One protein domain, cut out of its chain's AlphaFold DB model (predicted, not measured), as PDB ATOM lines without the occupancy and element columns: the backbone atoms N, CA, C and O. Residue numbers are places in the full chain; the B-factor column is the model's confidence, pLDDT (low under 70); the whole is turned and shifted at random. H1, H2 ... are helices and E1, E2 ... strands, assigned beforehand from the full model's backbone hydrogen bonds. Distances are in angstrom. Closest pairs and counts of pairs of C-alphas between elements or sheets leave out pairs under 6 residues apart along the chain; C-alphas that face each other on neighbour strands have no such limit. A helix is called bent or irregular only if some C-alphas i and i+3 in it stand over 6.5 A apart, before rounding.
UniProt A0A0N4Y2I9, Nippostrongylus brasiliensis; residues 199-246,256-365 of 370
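Overview. This is residues 199 to 246 and 256 to 365 of the 370 residues of a protein of Nippostrongylus brasiliensis (UniProt A0A0N4Y2I9). A strongly twisted sheet of six strands has H1 packed on one face and the short helices H6 and H7 on the other, and at one end residues 328 to 333 of its long strand E5 run out with E6 as a hairpin arm. H2 lies side by side with H1, H4 lies near H7 with H3 at a corner from it, H5 grazes the sheet, and H8 is off the sheet at the arm's end of the domain. The printed part has 158 residues with eight named helices and six named strands, in the order H1 E1 H2 E2 H3 H4 H5 E3 H6 H7 E4 E5 E6 H8; the class is mixed, helices and strands. The sheet is branched, with parallel and antiparallel pairs. The whole is compact, with a radius of gyration of the C-alphas of 16.5 A, and its outline is elongated, spanning 52 by 30 by 29 A.

Arrangement. Begin with H1, residues 199 to 210, which is on the branched sheet; its closest C-alphas to E4, residues 301 to 308, are Ala 202 and Val 307, 6.0 A apart. H1 touches H2, residues 230 to 236, closest at the C-alphas of Leu 207 and Gly 236, 5.9 A, at a shallow tilt of 16 degrees, the same way. E1, residues 217 to 220, has E2, residues 239 to 242, on one side and E3, residues 281 to 285, on the other side. E1 is parallel to both; look for N 218 and O 239 at 3.0 A, and N 283 and O 219 at 2.8 A. E1, H2 and E2 form a strand-helix-strand unit, two parallel neighbour strands with a helix between, with a right-handed crossover; H2 only grazes the sheet. H3, residues 257 to 263, and H4, residues 265 to 271, are not on the sheet and only just touch, only at the corner, with 3 pairs of C-alphas within 8 A, the closest Phe 261 and Trp 268, 5.6 A. H5, residues 273 to 277, only grazes the sheet. H6, residues 286 to 291, stands up from the sheet at a height of 8.8 A. H7, residues 293 to 298, is on the same face as H6, opposite to H1, and close but not clearly touching H4, with the C-alphas of Glu 266 and Ala 295 6.4 A apart. E5, residues 321 to 333, has three neighbours: E3 on one side, E4 on the other side, and E6, residues 337 to 342, beside its residues 328 to 333. N 284 and O 323 are 2.9 A apart, N 307 and O 322 2.8 A, N 331 and O 339 2.9 A. E4, E5 and E6 form a meander, each strand the antiparallel neighbour of the one before, and its two pairs are hairpins. H8, residues 347 to 356, is not on the sheet and touches no helix. Every O i to N i+4 pair is within hydrogen-bond range in H1 and H3 to H8; H2 has 1 of 3, and 1 of 4 O i to N i+3 pairs.

Along the chain. Find C-alpha 199 at (359.895, 433.069, 347.958); from there H1 runs 16.2 A. H2 is irregular, C-alphas 232 and 235 being 9.0 A apart. E4, 20.3 A, bends by 55 degrees at residue 304. E5 runs 36.7 A from C-alpha 321 at (367.378, 435.251, 353.566), E6 15.8 A, and H8 14.3 A to C-alpha 356 at (378.157, 419.681, 369.229). E1 measures 10.2 A, E2 10.1 A, E3 13.6 A, H2 9.5 A, H3 and H4 10.0 A each, H5 6.0 A, H6 and H7 8.7 A each.

Size, cuts and confidence. The farthest C-alphas, Ser 246 and Glu 363, are 55.0 A apart. Residues 247 to 255 are not printed, and C-alphas 246 and 256 stand 6.6 A apart across the cut. The link E4 to E5, residues 309 to 320, is long. The model's mean pLDDT over the printed part is 87.3; residues 328 to 330 and 343 to 344 are under 70.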
ATOM      1  N   PRO A 199     361.257 433.475 347.641       93.31
ATOM      2  CA  PRO A 199     359.895 433.069 347.958       93.31
ATOM      3  C   PRO A 199     359.492 431.759 347.271       93.31
ATOM      4  O   PRO A 199     358.826 430.931 347.887       93.31
ATOM      5  N   TYR A 200     359.956 431.529 346.037       93.62
ATOM      6  CA  TYR A 200     359.741 430.265 345.327       93.62
ATOM      7  C   TYR A 200     360.557 429.134 345.952       93.62
ATOM      8  O   TYR A 200     359.999 428.106 346.319       93.62
ATOM      9  N   ASN A 201     361.852 429.358 346.190       93.44
ATOM     10  CA  ASN A 201     362.709 428.349 346.813       93.44
ATOM     11  C   ASN A 201     362.248 427.977 348.238       93.44
ATOM     12  O   ASN A 201     362.390 426.831 348.655       93.44
ATOM     13  N   ALA A 202     361.706 428.932 349.000       92.62
ATOM     14  CA  ALA A 202     361.164 428.685 350.331       92.62
ATOM     15  C   ALA A 202     359.864 427.875 350.258       92.62
ATOM     16  O   ALA A 202     359.692 426.935 351.033       92.62
ATOM     17  N   ALA A 203     358.984 428.184 349.299       92.62
ATOM     18  CA  ALA A 203     357.794 427.385 349.034       92.62
ATOM     19  C   ALA A 203     358.152 425.947 348.621       92.62
ATOM     20  O   ALA A 203     357.606 425.000 349.187       92.62
ATOM     21  N   ASP A 204     359.123 425.774 347.722       92.75
ATOM     22  CA  ASP A 204     359.610 424.460 347.286       92.75
ATOM     23  C   ASP A 204     360.247 423.670 348.433       92.75
ATOM     24  O   ASP A 204     359.996 422.472 348.576       92.75
ATOM     25  N   ALA A 205     361.028 424.327 349.296       90.25
ATOM     26  CA  ALA A 205     361.622 423.694 350.473       90.25
ATOM     27  C   ALA A 205     360.553 423.194 351.458       90.25
ATOM     28  O   ALA A 205     360.673 422.092 352.006       90.25
ATOM     29  N   VAL A 206     359.489 423.976 351.659       89.69
ATOM     30  CA  VAL A 206     358.343 423.566 352.480       89.69
ATOM     31  C   VAL A 206     357.592 422.411 351.821       89.69
ATOM     32  O   VAL A 206     357.313 421.428 352.500       89.69
ATOM     33  N   LEU A 207     357.329 422.463 350.511       90.88
ATOM     34  CA  LEU A 207     356.667 421.381 349.768       90.88
ATOM     35  C   LEU A 207     357.458 420.067 349.819       90.88
ATOM     36  O   LEU A 207     356.880 419.003 350.052       90.88
ATOM     37  N   ALA A 208     358.780 420.134 349.659       89.06
ATOM     38  CA  ALA A 208     359.654 418.970 349.757       89.06
ATOM     39  C   ALA A 208     359.545 418.300 351.135       89.06
ATOM     40  O   ALA A 208     359.437 417.075 351.218       89.06
ATOM     41  N   LYS A 209     359.499 419.089 352.217       83.62
ATOM     42  CA  LYS A 209     359.332 418.573 353.587       83.62
ATOM     43  C   LYS A 209     357.902 418.107 353.884       83.62
ATOM     44  O   LYS A 209     357.728 417.106 354.578       83.62
ATOM     45  N   ALA A 210     356.905 418.789 353.329       84.81
ATOM     46  CA  ALA A 210     355.490 418.475 353.490       84.81
ATOM     47  C   ALA A 210     355.089 417.153 352.819       84.81
ATOM     48  O   ALA A 210     354.138 416.520 353.264       84.81
ATOM     49  N   SER A 211     355.827 416.701 351.797       81.38
ATOM     50  CA  SER A 211     355.534 415.463 351.051       81.38
ATOM     51  C   SER A 211     355.368 414.207 351.926       81.38
ATOM     52  O   SER A 211     354.624 413.300 351.561       81.38
ATOM     53  N   ASN A 212     356.007 414.176 353.099       76.62
ATOM     54  CA  ASN A 212     355.958 413.056 354.042       76.62
ATOM     55  C   ASN A 212     354.879 413.204 355.132       76.62
ATOM     56  O   ASN A 212     354.801 412.365 356.030       76.62
ATOM     57  N   GLN A 213     354.075 414.270 355.103       76.50
ATOM     58  CA  GLN A 213     353.120 414.610 356.158       76.50
ATOM     59  C   GLN A 213     351.697 414.765 355.607       76.50
ATOM     60  O   GLN A 213     351.470 415.342 354.549       76.50
ATOM     61  N   SER A 214     350.709 414.285 356.362       74.62
ATOM     62  CA  SER A 214     349.291 414.546 356.094       74.62
ATOM     63  C   SER A 214     348.829 415.803 356.835       74.62
ATOM     64  O   SER A 214     349.148 415.954 358.012       74.62
ATOM     65  N   ASN A 215     348.013 416.647 356.192       83.06
ATOM     66  CA  ASN A 215     347.431 417.875 356.763       83.06
ATOM     67  C   ASN A 215     348.451 418.954 357.160       83.06
ATOM     68  O   ASN A 215     348.408 419.490 358.265       83.06
ATOM     69  N   VAL A 216     349.344 419.308 356.239       88.38
ATOM     70  CA  VAL A 216     350.290 420.412 356.438       88.38
ATOM     71  C   VAL A 216     349.595 421.758 356.253       88.38
ATOM     72  O   VAL A 216     348.867 421.955 355.278       88.38
ATOM     73  N   SER A 217     349.856 422.697 357.158       91.81
ATOM     74  CA  SER A 217     349.434 424.097 357.052       91.81
ATOM     75  C   SER A 217     350.631 425.035 357.209       91.81
ATOM     76  O   SER A 217     351.568 424.769 357.969       91.81
ATOM     77  N   VAL A 218     350.613 426.144 356.470       93.44
ATOM     78  CA  VAL A 218     351.735 427.090 356.395       93.44
ATOM     79  C   VAL A 218     351.266 428.506 356.724       93.44
ATOM     80  O   VAL A 218     350.292 428.987 356.149       93.44
ATOM     81  N   ALA A 219     351.979 429.198 357.609       94.12
ATOM     82  CA  ALA A 219     351.784 430.621 357.877       94.12
ATOM     83  C   ALA A 219     352.978 431.432 357.356       94.12
ATOM     84  O   ALA A 219     354.107 431.257 357.805       94.12
ATOM     85  N   ALA A 220     352.737 432.335 356.412       94.88
ATOM     86  CA  ALA A 220     353.729 433.270 355.902       94.88
ATOM     87  C   ALA A 220     353.573 434.629 356.596       94.88
ATOM     88  O   ALA A 220     352.758 435.456 356.180       94.88
ATOM     89  N   LEU A 221     354.363 434.859 357.650       94.12
ATOM     90  CA  LEU A 221     354.420 436.148 358.351       94.12
ATOM     91  C   LEU A 221     355.510 437.013 357.705       94.12
ATOM     92  O   LEU A 221     356.570 437.302 358.258       94.12
ATOM     93  N   MET A 222     355.243 437.348 356.452       93.69
ATOM     94  CA  MET A 222     356.065 438.163 355.569       93.69
ATOM     95  C   MET A 222     355.160 439.248 354.963       93.69
ATOM     96  O   MET A 222     353.936 439.097 355.016       93.69
ATOM     97  N   PRO A 223     355.699 440.321 354.352       91.56
ATOM     98  CA  PRO A 223     354.893 441.301 353.629       91.56
ATOM     99  C   PRO A 223     353.883 440.626 352.695       91.56
ATOM    100  O   PRO A 223     354.194 439.604 352.074       91.56
ATOM    101  N   CYS A 224     352.674 441.175 352.602       89.19
ATOM    102  CA  CYS A 224     351.612 440.572 351.805       89.19
ATOM    103  C   CYS A 224     352.051 440.345 350.347       89.19
ATOM    104  O   CYS A 224     352.840 441.111 349.789       89.19
ATOM    105  N   TYR A 225     351.570 439.258 349.737       89.44
ATOM    106  CA  TYR A 225     351.913 438.855 348.363       89.44
ATOM    107  C   TYR A 225     353.420 438.678 348.080       89.44
ATOM    108  O   TYR A 225     353.826 438.638 346.919       89.44
ATOM    109  N   SER A 226     354.261 438.548 349.114       91.12
ATOM    110  CA  SER A 226     355.704 438.320 348.942       91.12
ATOM    111  C   SER A 226     356.067 436.872 348.620       91.12
ATOM    112  O   SER A 226     357.149 436.634 348.090       91.12
ATOM    113  N   ILE A 227     355.180 435.916 348.907       93.12
ATOM    114  CA  ILE A 227     355.348 434.493 348.607       93.12
ATOM    115  C   ILE A 227     354.204 433.999 347.719       93.12
ATOM    116  O   ILE A 227     353.082 434.500 347.850       93.12
ATOM    117  N   PRO A 228     354.446 433.044 346.800       92.81
ATOM    118  CA  PRO A 228     353.369 432.422 346.048       92.81
ATOM    119  C   PRO A 228     352.259 431.873 346.956       92.81
ATOM    120  O   PRO A 228     352.506 431.300 348.014       92.81
ATOM    121  N   GLY A 229     351.014 432.067 346.522       89.69
ATOM    122  CA  GLY A 229     349.827 431.647 347.262       89.69
ATOM    123  C   GLY A 229     349.424 430.198 347.045       89.69
ATOM    124  O   GLY A 229     350.176 429.374 346.526       89.69
ATOM    125  N   HIS A 230     348.181 429.895 347.419       90.50
ATOM    126  CA  HIS A 230     347.625 428.542 347.368       90.50
ATOM    127  C   HIS A 230     347.676 427.912 345.965       90.50
ATOM    128  O   HIS A 230     347.758 426.695 345.836       90.50
ATOM    129  N   SER A 231     347.667 428.715 344.896       92.12
ATOM    130  CA  SER A 231     347.810 428.217 343.521       92.12
ATOM    131  C   SER A 231     349.138 427.496 343.271       92.12
ATOM    132  O   SER A 231     349.177 426.584 342.452       92.12
ATOM    133  N   TYR A 232     350.206 427.883 343.972       93.88
ATOM    134  CA  TYR A 232     351.526 427.263 343.854       93.88
ATOM    135  C   TYR A 232     351.656 426.024 344.741       93.88
ATOM    136  O   TYR A 232     352.114 424.983 344.285       93.88
ATOM    137  N   PHE A 233     351.210 426.116 345.999       91.06
ATOM    138  CA  PHE A 233     351.266 424.994 346.943       91.06
ATOM    139  C   PHE A 233     350.283 423.864 346.593       91.06
ATOM    140  O   PHE A 233     350.559 422.696 346.869       91.06
ATOM    141  N   HIS A 234     349.154 424.202 345.963       89.31
ATOM    142  CA  HIS A 234     348.114 423.283 345.503       89.31
ATOM    143  C   HIS A 234     347.759 422.207 346.547       89.31
ATOM    144  O   HIS A 234     347.256 422.543 347.608       89.31
ATOM    145  N   ASN A 235     347.997 420.921 346.255       86.75
ATOM    146  CA  ASN A 235     347.648 419.791 347.127       86.75
ATOM    147  C   ASN A 235     348.774 419.437 348.108       86.75
ATOM    148  O   ASN A 235     348.601 418.537 348.924       86.75
ATOM    149  N   GLY A 236     349.935 420.092 348.009       85.00
ATOM    150  CA  GLY A 236     351.057 419.843 348.911       85.00
ATOM    151  C   GLY A 236     350.855 420.443 350.303       85.00
ATOM    152  O   GLY A 236     351.534 420.041 351.243       85.00
ATOM    153  N   VAL A 237     349.921 421.388 350.450       89.56
ATOM    154  CA  VAL A 237     349.564 422.042 351.715       89.56
ATOM    155  C   VAL A 237     348.050 422.260 351.730       89.56
ATOM    156  O   VAL A 237     347.479 422.648 350.719       89.56
ATOM    157  N   ASN A 238     347.394 422.021 352.866       90.06
ATOM    158  CA  ASN A 238     345.941 422.159 353.005       90.06
ATOM    159  C   ASN A 238     345.493 423.624 353.139       90.06
ATOM    160  O   ASN A 238     344.422 424.005 352.676       90.06
ATOM    161  N   SER A 239     346.297 424.455 353.803       91.62
ATOM    162  CA  SER A 239     346.019 425.882 353.946       91.62
ATOM    163  C   SER A 239     347.296 426.710 354.035       91.62
ATOM    164  O   SER A 239     348.278 426.318 354.671       91.62
ATOM    165  N   ILE A 240     347.259 427.884 353.405       93.12
ATOM    166  CA  ILE A 240     348.288 428.914 353.528       93.12
ATOM    167  C   ILE A 240     347.662 430.201 354.055       93.12
ATOM    168  O   ILE A 240     346.678 430.692 353.501       93.12
ATOM    169  N   ARG A 241     348.246 430.747 355.120       93.75
ATOM    170  CA  ARG A 241     347.880 432.043 355.692       93.75
ATOM    171  C   ARG A 241     348.946 433.071 355.340       93.75
ATOM    172  O   ARG A 241     350.127 432.819 355.562       93.75
ATOM    173  N   MET A 242     348.535 434.224 354.830       94.44
ATOM    174  CA  MET A 242     349.391 435.396 354.616       94.44
ATOM    175  C   MET A 242     348.869 436.554 355.460       94.44
ATOM    176  O   MET A 242     347.700 436.541 355.837       94.44
ATOM    177  N   LEU A 243     349.723 437.533 355.747       93.44
ATOM    178  CA  LEU A 243     349.282 438.787 356.356       93.44
ATOM    179  C   LEU A 243     348.415 439.567 355.361       93.44
ATOM    180  O   LEU A 243     348.819 439.748 354.204       93.44
ATOM    181  N   ASP A 244     347.247 440.019 355.805       91.25
ATOM    182  CA  ASP A 244     346.355 440.856 355.014       91.25
ATOM    183  C   ASP A 244     346.884 442.294 354.935       91.25
ATOM    184  O   ASP A 244     347.296 442.895 355.927       91.25
ATOM    185  N   CYS A 245     346.864 442.845 353.728       89.75
ATOM    186  CA  CYS A 245     347.184 444.248 353.458       89.75
ATOM    187  C   CYS A 245     346.068 444.925 352.659       89.75
ATOM    188  O   CYS A 245     346.297 445.847 351.872       89.75
ATOM    189  N   SER A 246     344.846 444.408 352.792       87.75
ATOM    190  CA  SER A 246     343.669 445.026 352.207       87.75
ATOM    191  C   SER A 246     343.474 446.418 352.814       87.75
ATOM    192  O   SER A 246     343.437 446.549 354.039       87.75
ATOM    193  N   ASP A 256     346.730 448.247 358.377       87.62
ATOM    194  CA  ASP A 256     346.388 446.886 357.976       87.62
ATOM    195  C   ASP A 256     347.057 445.829 358.883       87.62
ATOM    196  O   ASP A 256     347.829 446.142 359.797       87.62
ATOM    197  N   GLU A 257     346.686 444.556 358.719       90.75
ATOM    198  CA  GLU A 257     347.229 443.464 359.541       90.75
ATOM    199  C   GLU A 257     348.746 443.330 359.361       90.75
ATOM    200  O   GLU A 257     349.460 443.108 360.344       90.75
ATOM    201  N   ALA A 258     349.238 443.483 358.128       91.62
ATOM    202  CA  ALA A 258     350.657 443.424 357.834       91.62
ATOM    203  C   ALA A 258     351.411 444.578 358.505       91.62
ATOM    204  O   ALA A 258     352.462 444.336 359.096       91.62
ATOM    205  N   ASP A 259     350.891 445.800 358.471       91.00
ATOM    206  CA  ASP A 259     351.476 446.956 359.151       91.00
ATOM    207  C   ASP A 259     351.552 446.729 360.662       91.00
ATOM    208  O   ASP A 259     352.635 446.826 361.237       91.00
ATOM    209  N   LYS A 260     350.448 446.294 361.284       92.00
ATOM    210  CA  LYS A 260     350.401 445.970 362.721       92.00
ATOM    211  C   LYS A 260     351.431 444.907 363.111       92.00
ATOM    212  O   LYS A 260     352.066 445.032 364.153       92.00
ATOM    213  N   PHE A 261     351.608 443.878 362.280       93.62
ATOM    214  CA  PHE A 261     352.625 442.854 362.517       93.62
ATOM    215  C   PHE A 261     354.049 443.409 362.416       93.62
ATOM    216  O   PHE A 261     354.881 443.040 363.229       93.62
ATOM    217  N   HIS A 262     354.355 444.269 361.440       92.06
ATOM    218  CA  HIS A 262     355.717 444.796 361.273       92.06
ATOM    219  C   HIS A 262     356.054 445.936 362.252       92.06
ATOM    220  O   HIS A 262     357.237 446.195 362.464       92.06
ATOM    221  N   GLU A 263     355.054 446.615 362.821       92.44
ATOM    222  CA  GLU A 263     355.232 447.634 363.866       92.44
ATOM    223  C   GLU A 263     355.498 447.017 365.245       92.44
ATOM    224  O   GLU A 263     356.444 447.426 365.918       92.44
ATOM    225  N   ASP A 264     354.695 446.027 365.655       93.19
ATOM    226  CA  ASP A 264     354.873 445.297 366.917       93.19
ATOM    227  C   ASP A 264     354.583 443.792 366.732       93.19
ATOM    228  O   ASP A 264     353.462 443.315 366.973       93.19
ATOM    229  N   PRO A 265     355.598 443.017 366.296       92.81
ATOM    230  CA  PRO A 265     355.443 441.589 366.047       92.81
ATOM    231  C   PRO A 265     355.041 440.798 367.294       92.81
ATOM    232  O   PRO A 265     354.284 439.834 367.188       92.81
ATOM    233  N   GLU A 266     355.524 441.179 368.480       91.88
ATOM    234  CA  GLU A 266     355.293 440.417 369.712       91.88
ATOM    235  C   GLU A 266     353.854 440.561 370.193       91.88
ATOM    236  O   GLU A 266     353.183 439.550 370.435       91.88
ATOM    237  N   MET A 267     353.350 441.797 370.252       93.25
ATOM    238  CA  MET A 267     351.958 442.052 370.616       93.25
ATOM    239  C   MET A 267     351.000 441.406 369.612       93.25
ATOM    240  O   MET A 267     349.973 440.831 369.995       93.25
ATOM    241  N   TRP A 268     351.343 441.459 368.322       94.50
ATOM    242  CA  TRP A 268     350.553 440.823 367.279       94.50
ATOM    243  C   TRP A 268     350.543 439.292 367.414       94.50
ATOM    244  O   TRP A 268     349.473 438.678 367.325       94.50
ATOM    245  N   ILE A 269     351.700 438.671 367.673       92.75
ATOM    246  CA  ILE A 269     351.817 437.221 367.893       92.75
ATOM    247  C   ILE A 269     350.996 436.797 369.112       92.75
ATOM    248  O   ILE A 269     350.300 435.784 369.043       92.75
ATOM    249  N   ASP A 270     351.024 437.564 370.201       92.12
ATOM    250  CA  ASP A 270     350.272 437.235 371.416       92.12
ATOM    251  C   ASP A 270     348.762 437.318 371.210       92.12
ATOM    252  O   ASP A 270     348.019 436.441 371.660       92.12
ATOM    253  N   LYS A 271     348.300 438.312 370.447       93.88
ATOM    254  CA  LYS A 271     346.888 438.422 370.067       93.88
ATOM    255  C   LYS A 271     346.423 437.241 369.205       93.88
ATOM    256  O   LYS A 271     345.290 436.786 369.366       93.88
ATOM    257  N   ASN A 272     347.285 436.732 368.323       93.69
ATOM    258  CA  ASN A 272     346.971 435.651 367.378       93.69
ATOM    259  C   ASN A 272     347.573 434.292 367.784       93.69
ATOM    260  O   ASN A 272     347.673 433.375 366.967       93.69
ATOM    261  N   TYR A 273     347.955 434.131 369.054       90.19
ATOM    262  CA  TYR A 273     348.773 433.011 369.525       90.19
ATOM    263  C   TYR A 273     348.188 431.634 369.182       90.19
ATOM    264  O   TYR A 273     348.881 430.770 368.645       90.19
ATOM    265  N   ASN A 274     346.897 431.428 369.460       89.81
ATOM    266  CA  ASN A 274     346.225 430.145 369.227       89.81
ATOM    267  C   ASN A 274     346.112 429.805 367.736       89.81
ATOM    268  O   ASN A 274     346.200 428.636 367.367       89.81
ATOM    269  N   GLU A 275     345.937 430.823 366.893       90.94
ATOM    270  CA  GLU A 275     345.849 430.655 365.447       90.94
ATOM    271  C   GLU A 275     347.216 430.246 364.887       90.94
ATOM    272  O   GLU A 275     347.343 429.184 364.276       90.94
ATOM    273  N   ILE A 276     348.262 431.025 365.178       91.31
ATOM    274  CA  ILE A 276     349.618 430.799 364.653       91.31
ATOM    275  C   ILE A 276     350.216 429.478 365.145       91.31
ATOM    276  O   ILE A 276     350.869 428.763 364.386       91.31
ATOM    277  N   ARG A 277     349.931 429.094 366.391       89.06
ATOM    278  CA  ARG A 277     350.379 427.821 366.969       89.06
ATOM    279  C   ARG A 277     349.823 426.586 366.248       89.06
ATOM    280  O   ARG A 277     350.428 425.521 366.336       89.06
ATOM    281  N   SER A 278     348.680 426.708 365.571       89.06
ATOM    282  CA  SER A 278     348.052 425.590 364.854       89.06
ATOM    283  C   SER A 278     348.739 425.243 363.528       89.06
ATOM    284  O   SER A 278     348.469 424.182 362.962       89.06
ATOM    285  N   PHE A 279     349.633 426.107 363.035       90.88
ATOM    286  CA  PHE A 279     350.335 425.884 361.776       90.88
ATOM    287  C   PHE A 279     351.491 424.884 361.912       90.88
ATOM    288  O   PHE A 279     352.116 424.753 362.966       90.88
ATOM    289  N   SER A 280     351.797 424.166 360.831       89.06
ATOM    290  CA  SER A 280     352.931 423.230 360.788       89.06
ATOM    291  C   SER A 280     354.255 423.953 360.527       89.06
ATOM    292  O   SER A 280     355.274 423.639 361.152       89.06
ATOM    293  N   TYR A 281     354.228 424.945 359.630       91.00
ATOM    294  CA  TYR A 281     355.394 425.728 359.221       91.00
ATOM    295  C   TYR A 281     355.111 427.229 359.286       91.00
ATOM    296  O   TYR A 281     354.038 427.678 358.879       91.00
ATOM    297  N   ILE A 282     356.100 428.003 359.737       93.06
ATOM    298  CA  ILE A 282     356.078 429.471 359.699       93.06
ATOM    299  C   ILE A 282     357.214 429.968 358.804       93.06
ATOM    300  O   ILE A 282     358.356 429.556 358.987       93.06
ATOM    301  N   LEU A 283     356.912 430.862 357.865       93.88
ATOM    302  CA  LEU A 283     357.869 431.515 356.965       93.88
ATOM    303  C   LEU A 283     358.060 432.981 357.358       93.88
ATOM    304  O   LEU A 283     357.077 433.695 357.562       93.88
ATOM    305  N   LEU A 284     359.320 433.409 357.457       93.56
ATOM    306  CA  LEU A 284     359.751 434.721 357.955       93.56
ATOM    307  C   LEU A 284     361.012 435.168 357.217       93.56
ATOM    308  O   LEU A 284     361.824 434.339 356.814       93.56
ATOM    309  N   TYR A 285     361.264 436.471 357.132       94.81
ATOM    310  CA  TYR A 285     362.615 436.948 356.823       94.81
ATOM    311  C   TYR A 285     363.570 436.715 358.006       94.81
ATOM    312  O   TYR A 285     363.149 436.727 359.165       94.81
ATOM    313  N   GLU A 286     364.856 436.481 357.723       91.56
ATOM    314  CA  GLU A 286     365.854 436.118 358.738       91.56
ATOM    315  C   GLU A 286     365.970 437.168 359.852       91.56
ATOM    316  O   GLU A 286     365.915 436.790 361.024       91.56
ATOM    317  N   LYS A 287     366.028 438.454 359.500       91.50
ATOM    318  CA  LYS A 287     365.983 439.588 360.433       91.50
ATOM    319  C   LYS A 287     364.813 439.501 361.423       91.50
ATOM    320  O   LYS A 287     365.040 439.482 362.626       91.50
ATOM    321  N   MET A 288     363.582 439.340 360.924       91.06
ATOM    322  CA  MET A 288     362.367 439.254 361.755       91.06
ATOM    323  C   MET A 288     362.417 438.068 362.730       91.06
ATOM    324  O   MET A 288     361.986 438.170 363.875       91.06
ATOM    325  N   TYR A 289     362.963 436.931 362.289       89.50
ATOM    326  CA  TYR A 289     363.139 435.777 363.166       89.50
ATOM    327  C   TYR A 289     364.182 436.035 364.259       89.50
ATOM    328  O   TYR A 289     363.939 435.669 365.404       89.50
ATOM    329  N   ILE A 290     365.328 436.636 363.916       87.69
ATOM    330  CA  ILE A 290     366.428 436.901 364.861       87.69
ATOM    331  C   ILE A 290     366.005 437.906 365.936       87.69
ATOM    332  O   ILE A 290     366.296 437.687 367.111       87.69
ATOM    333  N   ASP A 291     365.290 438.960 365.551       88.56
ATOM    334  CA  ASP A 291     364.868 440.005 366.486       88.56
ATOM    335  C   ASP A 291     363.818 439.482 367.493       88.56
ATOM    336  O   ASP A 291     363.784 439.933 368.636       88.56
ATOM    337  N   HIS A 292     363.032 438.460 367.118       89.56
ATOM    338  CA  HIS A 292     361.914 437.935 367.923       89.56
ATOM    339  C   HIS A 292     361.975 436.420 368.197       89.56
ATOM    340  O   HIS A 292     360.942 435.759 368.351       89.56
ATOM    341  N   VAL A 293     363.178 435.837 368.311       85.12
ATOM    342  CA  VAL A 293     363.373 434.383 368.534       85.12
ATOM    343  C   VAL A 293     362.560 433.860 369.722       85.12
ATOM    344  O   VAL A 293     361.995 432.763 369.658       85.12
ATOM    345  N   TYR A 294     362.464 434.631 370.809       84.62
ATOM    346  CA  TYR A 294     361.751 434.220 372.022       84.62
ATOM    347  C   TYR A 294     360.243 434.051 371.800       84.62
ATOM    348  O   TYR A 294     359.664 433.083 372.301       84.62
ATOM    349  N   ALA A 295     359.614 434.924 371.006       85.31
ATOM    350  CA  ALA A 295     358.194 434.820 370.675       85.31
ATOM    351  C   ALA A 295     357.902 433.537 369.873       85.31
ATOM    352  O   ALA A 295     356.971 432.792 370.193       85.31
ATOM    353  N   PHE A 296     358.753 433.207 368.896       83.88
ATOM    354  CA  PHE A 296     358.613 431.975 368.106       83.88
ATOM    355  C   PHE A 296     358.929 430.708 368.908       83.88
ATOM    356  O   PHE A 296     358.244 429.692 368.761       83.88
ATOM    357  N   THR A 297     359.898 430.779 369.820       81.75
ATOM    358  CA  THR A 297     360.212 429.671 370.735       81.75
ATOM    359  C   THR A 297     359.031 429.386 371.670       81.75
ATOM    360  O   THR A 297     358.685 428.225 371.896       81.75
ATOM    361  N   ARG A 298     358.331 430.427 372.149       84.25
ATOM    362  CA  ARG A 298     357.094 430.297 372.948       84.25
ATOM    363  C   ARG A 298     355.969 429.604 372.170       84.25
ATOM    364  O   ARG A 298     355.221 428.806 372.738       84.25
ATOM    365  N   LEU A 299     355.898 429.831 370.858       82.94
ATOM    366  CA  LEU A 299     354.982 429.139 369.945       82.94
ATOM    367  C   LEU A 299     355.397 427.685 369.621       82.94
ATOM    368  O   LEU A 299     354.650 427.006 368.922       82.94
ATOM    369  N   ARG A 300     356.523 427.186 370.162       82.19
ATOM    370  CA  ARG A 300     357.139 425.869 369.874       82.19
ATOM    371  C   ARG A 300     357.686 425.706 368.451       82.19
ATOM    372  O   ARG A 300     357.890 424.586 367.980       82.19
ATOM    373  N   PHE A 301     357.983 426.812 367.778       83.38
ATOM    374  CA  PHE A 301     358.655 426.771 366.486       83.38
ATOM    375  C   PHE A 301     360.164 426.869 366.663       83.38
ATOM    376  O   PHE A 301     360.678 427.752 367.349       83.38
ATOM    377  N   SER A 302     360.870 425.957 366.005       78.62
ATOM    378  CA  SER A 302     362.331 425.926 365.954       78.62
ATOM    379  C   SER A 302     362.814 426.173 364.530       78.62
ATOM    380  O   SER A 302     362.092 425.921 363.561       78.62
ATOM    381  N   PHE A 303     364.026 426.707 364.407       81.88
ATOM    382  CA  PHE A 303     364.662 426.943 363.118       81.88
ATOM    383  C   PHE A 303     364.870 425.621 362.370       81.88
ATOM    384  O   PHE A 303     365.443 424.690 362.930       81.88
ATOM    385  N   CYS A 304     364.452 425.566 361.104       79.56
ATOM    386  CA  CYS A 304     364.659 424.390 360.261       79.56
ATOM    387  C   CYS A 304     365.707 424.615 359.183       79.56
ATOM    388  O   CYS A 304     366.647 423.833 359.051       79.56
ATOM    389  N   ASP A 305     365.526 425.651 358.368       83.56
ATOM    390  CA  ASP A 305     366.495 425.993 357.335       83.56
ATOM    391  C   ASP A 305     366.319 427.439 356.866       83.56
ATOM    392  O   ASP A 305     365.335 428.118 357.197       83.56
ATOM    393  N   ARG A 306     367.284 427.905 356.074       90.06
ATOM    394  CA  ARG A 306     367.274 429.227 355.453       90.06
ATOM    395  C   ARG A 306     367.443 429.131 353.945       90.06
ATOM    396  O   ARG A 306     368.202 428.317 353.428       90.06
ATOM    397  N   VAL A 307     366.783 430.037 353.244       93.56
ATOM    398  CA  VAL A 307     366.789 430.123 351.787       93.56
ATOM    399  C   VAL A 307     367.203 431.525 351.376       93.56
ATOM    400  O   VAL A 307     366.748 432.507 351.953       93.56
ATOM    401  N   PHE A 308     368.073 431.634 350.376       94.44
ATOM    402  CA  PHE A 308     368.475 432.933 349.850       94.44
ATOM    403  C   PHE A 308     367.316 433.641 349.133       94.44
ATOM    404  O   PHE A 308     366.668 433.041 348.278       94.44
ATOM    405  N   HIS A 309     367.118 434.926 349.428       93.31
ATOM    406  CA  HIS A 309     366.097 435.787 348.840       93.31
ATOM    407  C   HIS A 309     366.616 436.670 347.707       93.31
ATOM    408  O   HIS A 309     366.277 436.426 346.548       93.31
ATOM    409  N   ALA A 310     367.398 437.703 348.019       93.44
ATOM    410  CA  ALA A 310     367.795 438.724 347.054       93.44
ATOM    411  C   ALA A 310     369.090 439.429 347.464       93.44
ATOM    412  O   ALA A 310     369.351 439.602 348.649       93.44
ATOM    413  N   ASP A 311     369.889 439.871 346.489       92.31
ATOM    414  CA  ASP A 311     371.112 440.648 346.758       92.31
ATOM    415  C   ASP A 311     370.818 442.128 347.064       92.31
ATOM    416  O   ASP A 311     371.588 442.778 347.760       92.31
ATOM    417  N   PHE A 312     369.692 442.657 346.571       91.31
ATOM    418  CA  PHE A 312     369.241 444.029 346.826       91.31
ATOM    419  C   PHE A 312     367.819 444.005 347.386       91.31
ATOM    420  O   PHE A 312     366.949 443.330 346.839       91.31
ATOM    421  N   LEU A 313     367.586 444.736 348.470       90.19
ATOM    422  CA  LEU A 313     366.296 444.767 349.155       90.19
ATOM    423  C   LEU A 313     365.485 445.973 348.677       90.19
ATOM    424  O   LEU A 313     366.047 447.046 348.452       90.19
ATOM    425  N   THR A 314     364.172 445.805 348.505       86.00
ATOM    426  CA  THR A 314     363.278 446.903 348.085       86.00
ATOM    427  C   THR A 314     362.550 447.569 349.250       86.00
ATOM    428  O   THR A 314     361.955 448.629 349.063       86.00
ATOM    429  N   SER A 315     362.580 446.968 350.440       87.50
ATOM    430  CA  SER A 315     361.903 447.455 351.643       87.50
ATOM    431  C   SER A 315     362.642 447.001 352.902       87.50
ATOM    432  O   SER A 315     363.216 445.914 352.921       87.50
ATOM    433  N   ASP A 316     362.545 447.786 353.976       87.88
ATOM    434  CA  ASP A 316     363.097 447.459 355.301       87.88
ATOM    435  C   ASP A 316     362.428 446.241 355.965       87.88
ATOM    436  O   ASP A 316     362.957 445.694 356.938       87.88
ATOM    437  N   ARG A 317     361.272 445.815 355.431       88.56
ATOM    438  CA  ARG A 317     360.529 444.612 355.842       88.56
ATOM    439  C   ARG A 317     361.071 443.320 355.214       88.56
ATOM    440  O   ARG A 317     360.550 442.247 355.503       88.56
ATOM    441  N   GLN A 318     362.056 443.411 354.318       91.19
ATOM    442  CA  GLN A 318     362.685 442.270 353.651       91.19
ATOM    443  C   GLN A 318     364.085 441.998 354.200       91.19
ATOM    444  O   GLN A 318     364.693 442.850 354.846       91.19
ATOM    445  N   ASP A 319     364.611 440.815 353.894       93.19
ATOM    446  CA  ASP A 319     365.986 440.443 354.206       93.19
ATOM    447  C   ASP A 319     366.587 439.558 353.105       93.19
ATOM    448  O   ASP A 319     365.876 439.010 352.258       93.19
ATOM    449  N   HIS A 320     367.909 439.399 353.119       93.81
ATOM    450  CA  HIS A 320     368.659 438.592 352.157       93.81
ATOM    451  C   HIS A 320     368.337 437.097 352.240       93.81
ATOM    452  O   HIS A 320     368.597 436.370 351.278       93.81
ATOM    453  N   TYR A 321     367.761 436.639 353.351       94.00
ATOM    454  CA  TYR A 321     367.378 435.251 353.566       94.00
ATOM    455  C   TYR A 321     365.964 435.143 354.141       94.00
ATOM    456  O   TYR A 321     365.536 435.950 354.965       94.00
ATOM    457  N   ILE A 322     365.249 434.102 353.720       92.44
ATOM    458  CA  ILE A 322     363.972 433.671 354.290       92.44
ATOM    459  C   ILE A 322     364.254 432.448 355.156       92.44
ATOM    460  O   ILE A 322     364.853 431.475 354.694       92.44
ATOM    461  N   LYS A 323     363.823 432.495 356.411       89.25
ATOM    462  CA  LYS A 323     363.813 431.357 357.323       89.25
ATOM    463  C   LYS A 323     362.438 430.718 357.316       89.25
ATOM    464  O   LYS A 323     361.421 431.409 357.306       89.25
ATOM    465  N   TYR A 324     362.418 429.395 357.381       81.69
ATOM    466  CA  TYR A 324     361.215 428.684 357.771       81.69
ATOM    467  C   TYR A 324     361.465 427.899 359.049       81.69
ATOM    468  O   TYR A 324     362.505 427.257 359.231       81.69
ATOM    469  N   SER A 325     360.494 427.985 359.945       79.69
ATOM    470  CA  SER A 325     360.508 427.344 361.248       79.69
ATOM    471  C   SER A 325     359.481 426.223 361.258       79.69
ATOM    472  O   SER A 325     358.383 426.385 360.719       79.69
ATOM    473  N   CYS A 326     359.819 425.096 361.877       77.06
ATOM    474  CA  CYS A 326     358.911 423.960 362.011       77.06
ATOM    475  C   CYS A 326     358.516 423.773 363.471       77.06
ATOM    476  O   CYS A 326     359.302 424.033 364.389       77.06
ATOM    477  N   ASN A 327     357.289 423.305 363.671       70.56
ATOM    478  CA  ASN A 327     356.783 423.008 365.000       70.56
ATOM    479  C   ASN A 327     357.447 421.731 365.553       70.56
ATOM    480  O   ASN A 327     357.497 420.697 364.869       70.56
ATOM    481  N   GLY A 328     357.968 421.825 366.777       65.94
ATOM    482  CA  GLY A 328     358.486 420.707 367.561       65.94
ATOM    483  C   GLY A 328     357.594 420.448 368.771       65.94
ATOM    484  O   GLY A 328     357.281 421.364 369.530       65.94
ATOM    485  N   THR A 329     357.167 419.205 368.971       61.28
ATOM    486  CA  THR A 329     356.303 418.809 370.090       61.28
ATOM    487  C   THR A 329     356.961 417.709 370.910       61.28
ATOM    488  O   THR A 329     357.558 416.796 370.361       61.28
ATOM    489  N   ILE A 330     356.841 417.779 372.234       68.31
ATOM    490  CA  ILE A 330     357.194 416.672 373.128       68.31
ATOM    491  C   ILE A 330     355.932 415.829 373.321       68.31
ATOM    492  O   ILE A 330     354.884 416.376 373.670       68.31
ATOM    493  N   VAL A 331     356.026 414.529 373.049       73.44
ATOM    494  CA  VAL A 331     354.928 413.561 373.166       73.44
ATOM    495  C   VAL A 331     355.348 412.449 374.122       73.44
ATOM    496  O   VAL A 331     356.447 411.916 374.000       73.44
ATOM    497  N   GLU A 332     354.478 412.075 375.060       77.56
ATOM    498  CA  GLU A 332     354.681 410.894 375.905       77.56
ATOM    499  C   GLU A 332     354.413 409.617 375.097       77.56
ATOM    500  O   GLU A 332     353.293 409.364 374.647       77.56
ATOM    501  N   HIS A 333     355.451 408.805 374.906       79.69
ATOM    502  CA  HIS A 333     355.359 407.486 374.302       79.69
ATOM    503  C   HIS A 333     355.288 406.406 375.397       79.69
ATOM    504  O   HIS A 333     356.150 406.395 376.279       79.69
ATOM    505  N   PRO A 334     354.351 405.440 375.321       79.88
ATOM    506  CA  PRO A 334     354.176 404.409 376.352       79.88
ATOM    507  C   PRO A 334     355.437 403.585 376.658       79.88
ATOM    508  O   PRO A 334     355.613 403.118 377.777       79.88
ATOM    509  N   GLU A 335     356.304 403.396 375.660       88.81
ATOM    510  CA  GLU A 335     357.535 402.594 375.765       88.81
ATOM    511  C   GLU A 335     358.801 403.429 376.033       88.81
ATOM    512  O   GLU A 335     359.730 402.944 376.672       88.81
ATOM    513  N   TYR A 336     358.851 404.683 375.564       80.06
ATOM    514  CA  TYR A 336     360.081 405.495 375.542       80.06
ATOM    515  C   TYR A 336     360.024 406.726 376.460       80.06
ATOM    516  O   TYR A 336     361.006 407.460 376.546       80.06
ATOM    517  N   GLY A 337     358.903 406.955 377.154       87.44
ATOM    518  CA  GLY A 337     358.699 408.146 377.979       87.44
ATOM    519  C   GLY A 337     358.512 409.404 377.129       87.44
ATOM    520  O   GLY A 337     357.907 409.349 376.061       87.44
ATOM    521  N   GLU A 338     359.010 410.548 377.588       78.25
ATOM    522  CA  GLU A 338     358.945 411.802 376.831       78.25
ATOM    523  C   GLU A 338     359.844 411.753 375.583       78.25
ATOM    524  O   GLU A 338     361.071 411.687 375.673       78.25
ATOM    525  N   VAL A 339     359.232 411.827 374.400       82.56
ATOM    526  CA  VAL A 339     359.922 411.820 373.106       82.56
ATOM    527  C   VAL A 339     359.742 413.167 372.413       82.56
ATOM    528  O   VAL A 339     358.626 413.661 372.249       82.56
ATOM    529  N   MET A 340     360.846 413.757 371.952       78.75
ATOM    530  CA  MET A 340     360.815 414.931 371.078       78.75
ATOM    531  C   MET A 340     360.407 414.516 369.657       78.75
ATOM    532  O   MET A 340     361.132 413.790 368.981       78.75
ATOM    533  N   GLN A 341     359.258 414.999 369.192       71.12
ATOM    534  CA  GLN A 341     358.794 414.891 367.812       71.12
ATOM    535  C   GLN A 341     359.009 416.217 367.085       71.12
ATOM    536  O   GLN A 341     358.475 417.258 367.464       71.12
ATOM    537  N   LEU A 342     359.784 416.174 366.009       70.88
ATOM    538  CA  LEU A 342     360.027 417.317 365.136       70.88
ATOM    539  C   LEU A 342     359.366 417.061 363.784       70.88
ATOM    540  O   LEU A 342     359.320 415.929 363.303       70.88
ATOM    541  N   SER A 343     358.835 418.119 363.176       62.16
ATOM    542  CA  SER A 343     358.220 418.025 361.852       62.16
ATOM    543  C   SER A 343     359.285 417.917 360.751       62.16
ATOM    544  O   SER A 343     360.167 418.774 360.638       62.16
ATOM    545  N   GLY A 344     359.163 416.889 359.906       65.69
ATOM    546  CA  GLY A 344     360.064 416.589 358.786       65.69
ATOM    547  C   GLY A 344     361.253 415.691 359.155       65.69
ATOM    548  O   GLY A 344     361.448 415.336 360.314       65.69
ATOM    549  N   ASP A 345     362.065 415.318 358.160       70.88
ATOM    550  CA  ASP A 345     363.321 414.595 358.404       70.88
ATOM    551  C   ASP A 345     364.416 415.575 358.846       70.88
ATOM    552  O   ASP A 345     364.910 416.379 358.055       70.88
ATOM    553  N   GLN A 346     364.768 415.522 360.131       72.69
ATOM    554  CA  GLN A 346     365.809 416.354 360.743       72.69
ATOM    555  C   GLN A 346     366.927 415.519 361.378       72.69
ATOM    556  O   GLN A 346     367.693 416.011 362.208       72.69
ATOM    557  N   ARG A 347     367.039 414.240 360.998       82.62
ATOM    558  CA  ARG A 347     367.911 413.267 361.675       82.62
ATOM    559  C   ARG A 347     369.373 413.724 361.769       82.62
ATOM    560  O   ARG A 347     369.973 413.611 362.836       82.62
ATOM    561  N   GLN A 348     369.923 414.286 360.689       82.31
ATOM    562  CA  GLN A 348     371.315 414.749 360.664       82.31
ATOM    563  C   GLN A 348     371.524 416.038 361.472       82.31
ATOM    564  O   GLN A 348     372.431 416.092 362.293       82.31
ATOM    565  N   GLN A 349     370.646 417.038 361.317       76.88
ATOM    566  CA  GLN A 349     370.726 418.294 362.081       76.88
ATOM    567  C   GLN A 349     370.634 418.050 363.594       76.88
ATOM    568  O   GLN A 349     371.395 418.643 364.356       76.88
ATOM    569  N   ILE A 350     369.742 417.154 364.029       84.25
ATOM    570  CA  ILE A 350     369.592 416.807 365.448       84.25
ATOM    571  C   ILE A 350     370.834 416.074 365.957       84.25
ATOM    572  O   ILE A 350     371.324 416.412 367.034       84.25
ATOM    573  N   LYS A 351     371.368 415.102 365.198       86.44
ATOM    574  CA  LYS A 351     372.615 414.412 365.566       86.44
ATOM    575  C   LYS A 351     373.739 415.426 365.766       86.44
ATOM    576  O   LYS A 351     374.372 415.427 366.820       86.44
ATOM    577  N   ASP A 352     373.950 416.295 364.782       85.06
ATOM    578  CA  ASP A 352     375.026 417.284 364.811       85.06
ATOM    579  C   ASP A 352     374.851 418.240 365.999       85.06
ATOM    580  O   ASP A 352     375.807 418.501 366.727       85.06
ATOM    581  N   PHE A 353     373.628 418.704 366.267       84.88
ATOM    582  CA  PHE A 353     373.327 419.538 367.432       84.88
ATOM    583  C   PHE A 353     373.631 418.828 368.762       84.88
ATOM    584  O   PHE A 353     374.350 419.375 369.600       84.88
ATOM    585  N   LEU A 354     373.126 417.604 368.957       89.38
ATOM    586  CA  LEU A 354     373.306 416.852 370.205       89.38
ATOM    587  C   LEU A 354     374.780 416.533 370.484       89.38
ATOM    588  O   LEU A 354     375.196 416.559 371.647       89.38
ATOM    589  N   VAL A 355     375.562 416.264 369.435       90.06
ATOM    590  CA  VAL A 355     377.007 416.019 369.534       90.06
ATOM    591  C   VAL A 355     377.768 417.316 369.806       90.06
ATOM    592  O   VAL A 355     378.587 417.353 370.722       90.06
ATOM    593  N   ASN A 356     377.464 418.397 369.082       86.25
ATOM    594  CA  ASN A 356     378.157 419.681 369.229       86.25
ATOM    595  C   ASN A 356     377.944 420.321 370.608       86.25
ATOM    596  O   ASN A 356     378.862 420.935 371.149       86.25
ATOM    597  N   VAL A 357     376.751 420.168 371.189       87.62
ATOM    598  CA  VAL A 357     376.446 420.663 372.544       87.62
ATOM    599  C   VAL A 357     376.983 419.712 373.629       87.62
ATOM    600  O   VAL A 357     377.043 420.074 374.800       87.62
ATOM    601  N   GLY A 358     377.417 418.502 373.257       84.94
ATOM    602  CA  GLY A 358     377.941 417.502 374.188       84.94
ATOM    603  C   GLY A 358     376.863 416.779 375.000       84.94
ATOM    604  O   GLY A 358     377.173 416.177 376.025       84.94
ATOM    605  N   ILE A 359     375.603 416.821 374.549       90.25
ATOM    606  CA  ILE A 359     374.484 416.105 375.181       90.25
ATOM    607  C   ILE A 359     374.636 414.596 374.947       90.25
ATOM    608  O   ILE A 359     374.370 413.793 375.840       90.25
ATOM    609  N   VAL A 360     375.090 414.204 373.751       90.56
ATOM    610  CA  VAL A 360     375.309 412.803 373.368       90.56
ATOM    611  C   VAL A 360     376.662 412.671 372.674       90.56
ATOM    612  O   VAL A 360     377.013 413.480 371.823       90.56
ATOM    613  N   LYS A 361     377.437 411.634 373.009       90.31
ATOM    614  CA  LYS A 361     378.671 411.302 372.279       90.31
ATOM    615  C   LYS A 361     378.340 410.729 370.904       90.31
ATOM    616  O   LYS A 361     377.386 409.967 370.781       90.31
ATOM    617  N   GLU A 362     379.160 411.017 369.898       90.56
ATOM    618  CA  GLU A 362     378.897 410.582 368.519       90.56
ATOM    619  C   GLU A 362     378.697 409.060 368.386       90.56
ATOM    620  O   GLU A 362     377.785 408.616 367.693       90.56
ATOM    621  N   GLU A 363     379.469 408.264 369.132       91.81
ATOM    622  CA  GLU A 363     379.369 406.795 369.201       91.81
ATOM    623  C   GLU A 363     378.018 406.274 369.730       91.81
ATOM    624  O   GLU A 363     377.595 405.166 369.392       91.81
ATOM    625  N   ASN A 364     377.315 407.086 370.524       89.12
ATOM    626  CA  ASN A 364     376.042 406.737 371.152       89.12
ATOM    627  C   ASN A 364     374.827 407.233 370.354       89.12
ATOM    628  O   ASN A 364     373.700 406.848 370.665       89.12
ATOM    629  N   CYS A 365     375.024 408.068 369.330       89.00
ATOM    630  CA  CYS A 365     373.938 408.601 368.513       89.00
ATOM    631  C   CYS A 365     373.773 407.776 367.228       89.00
ATOM    632  O   CYS A 365     374.469 407.989 366.231       89.00
TER     633      CYS A 365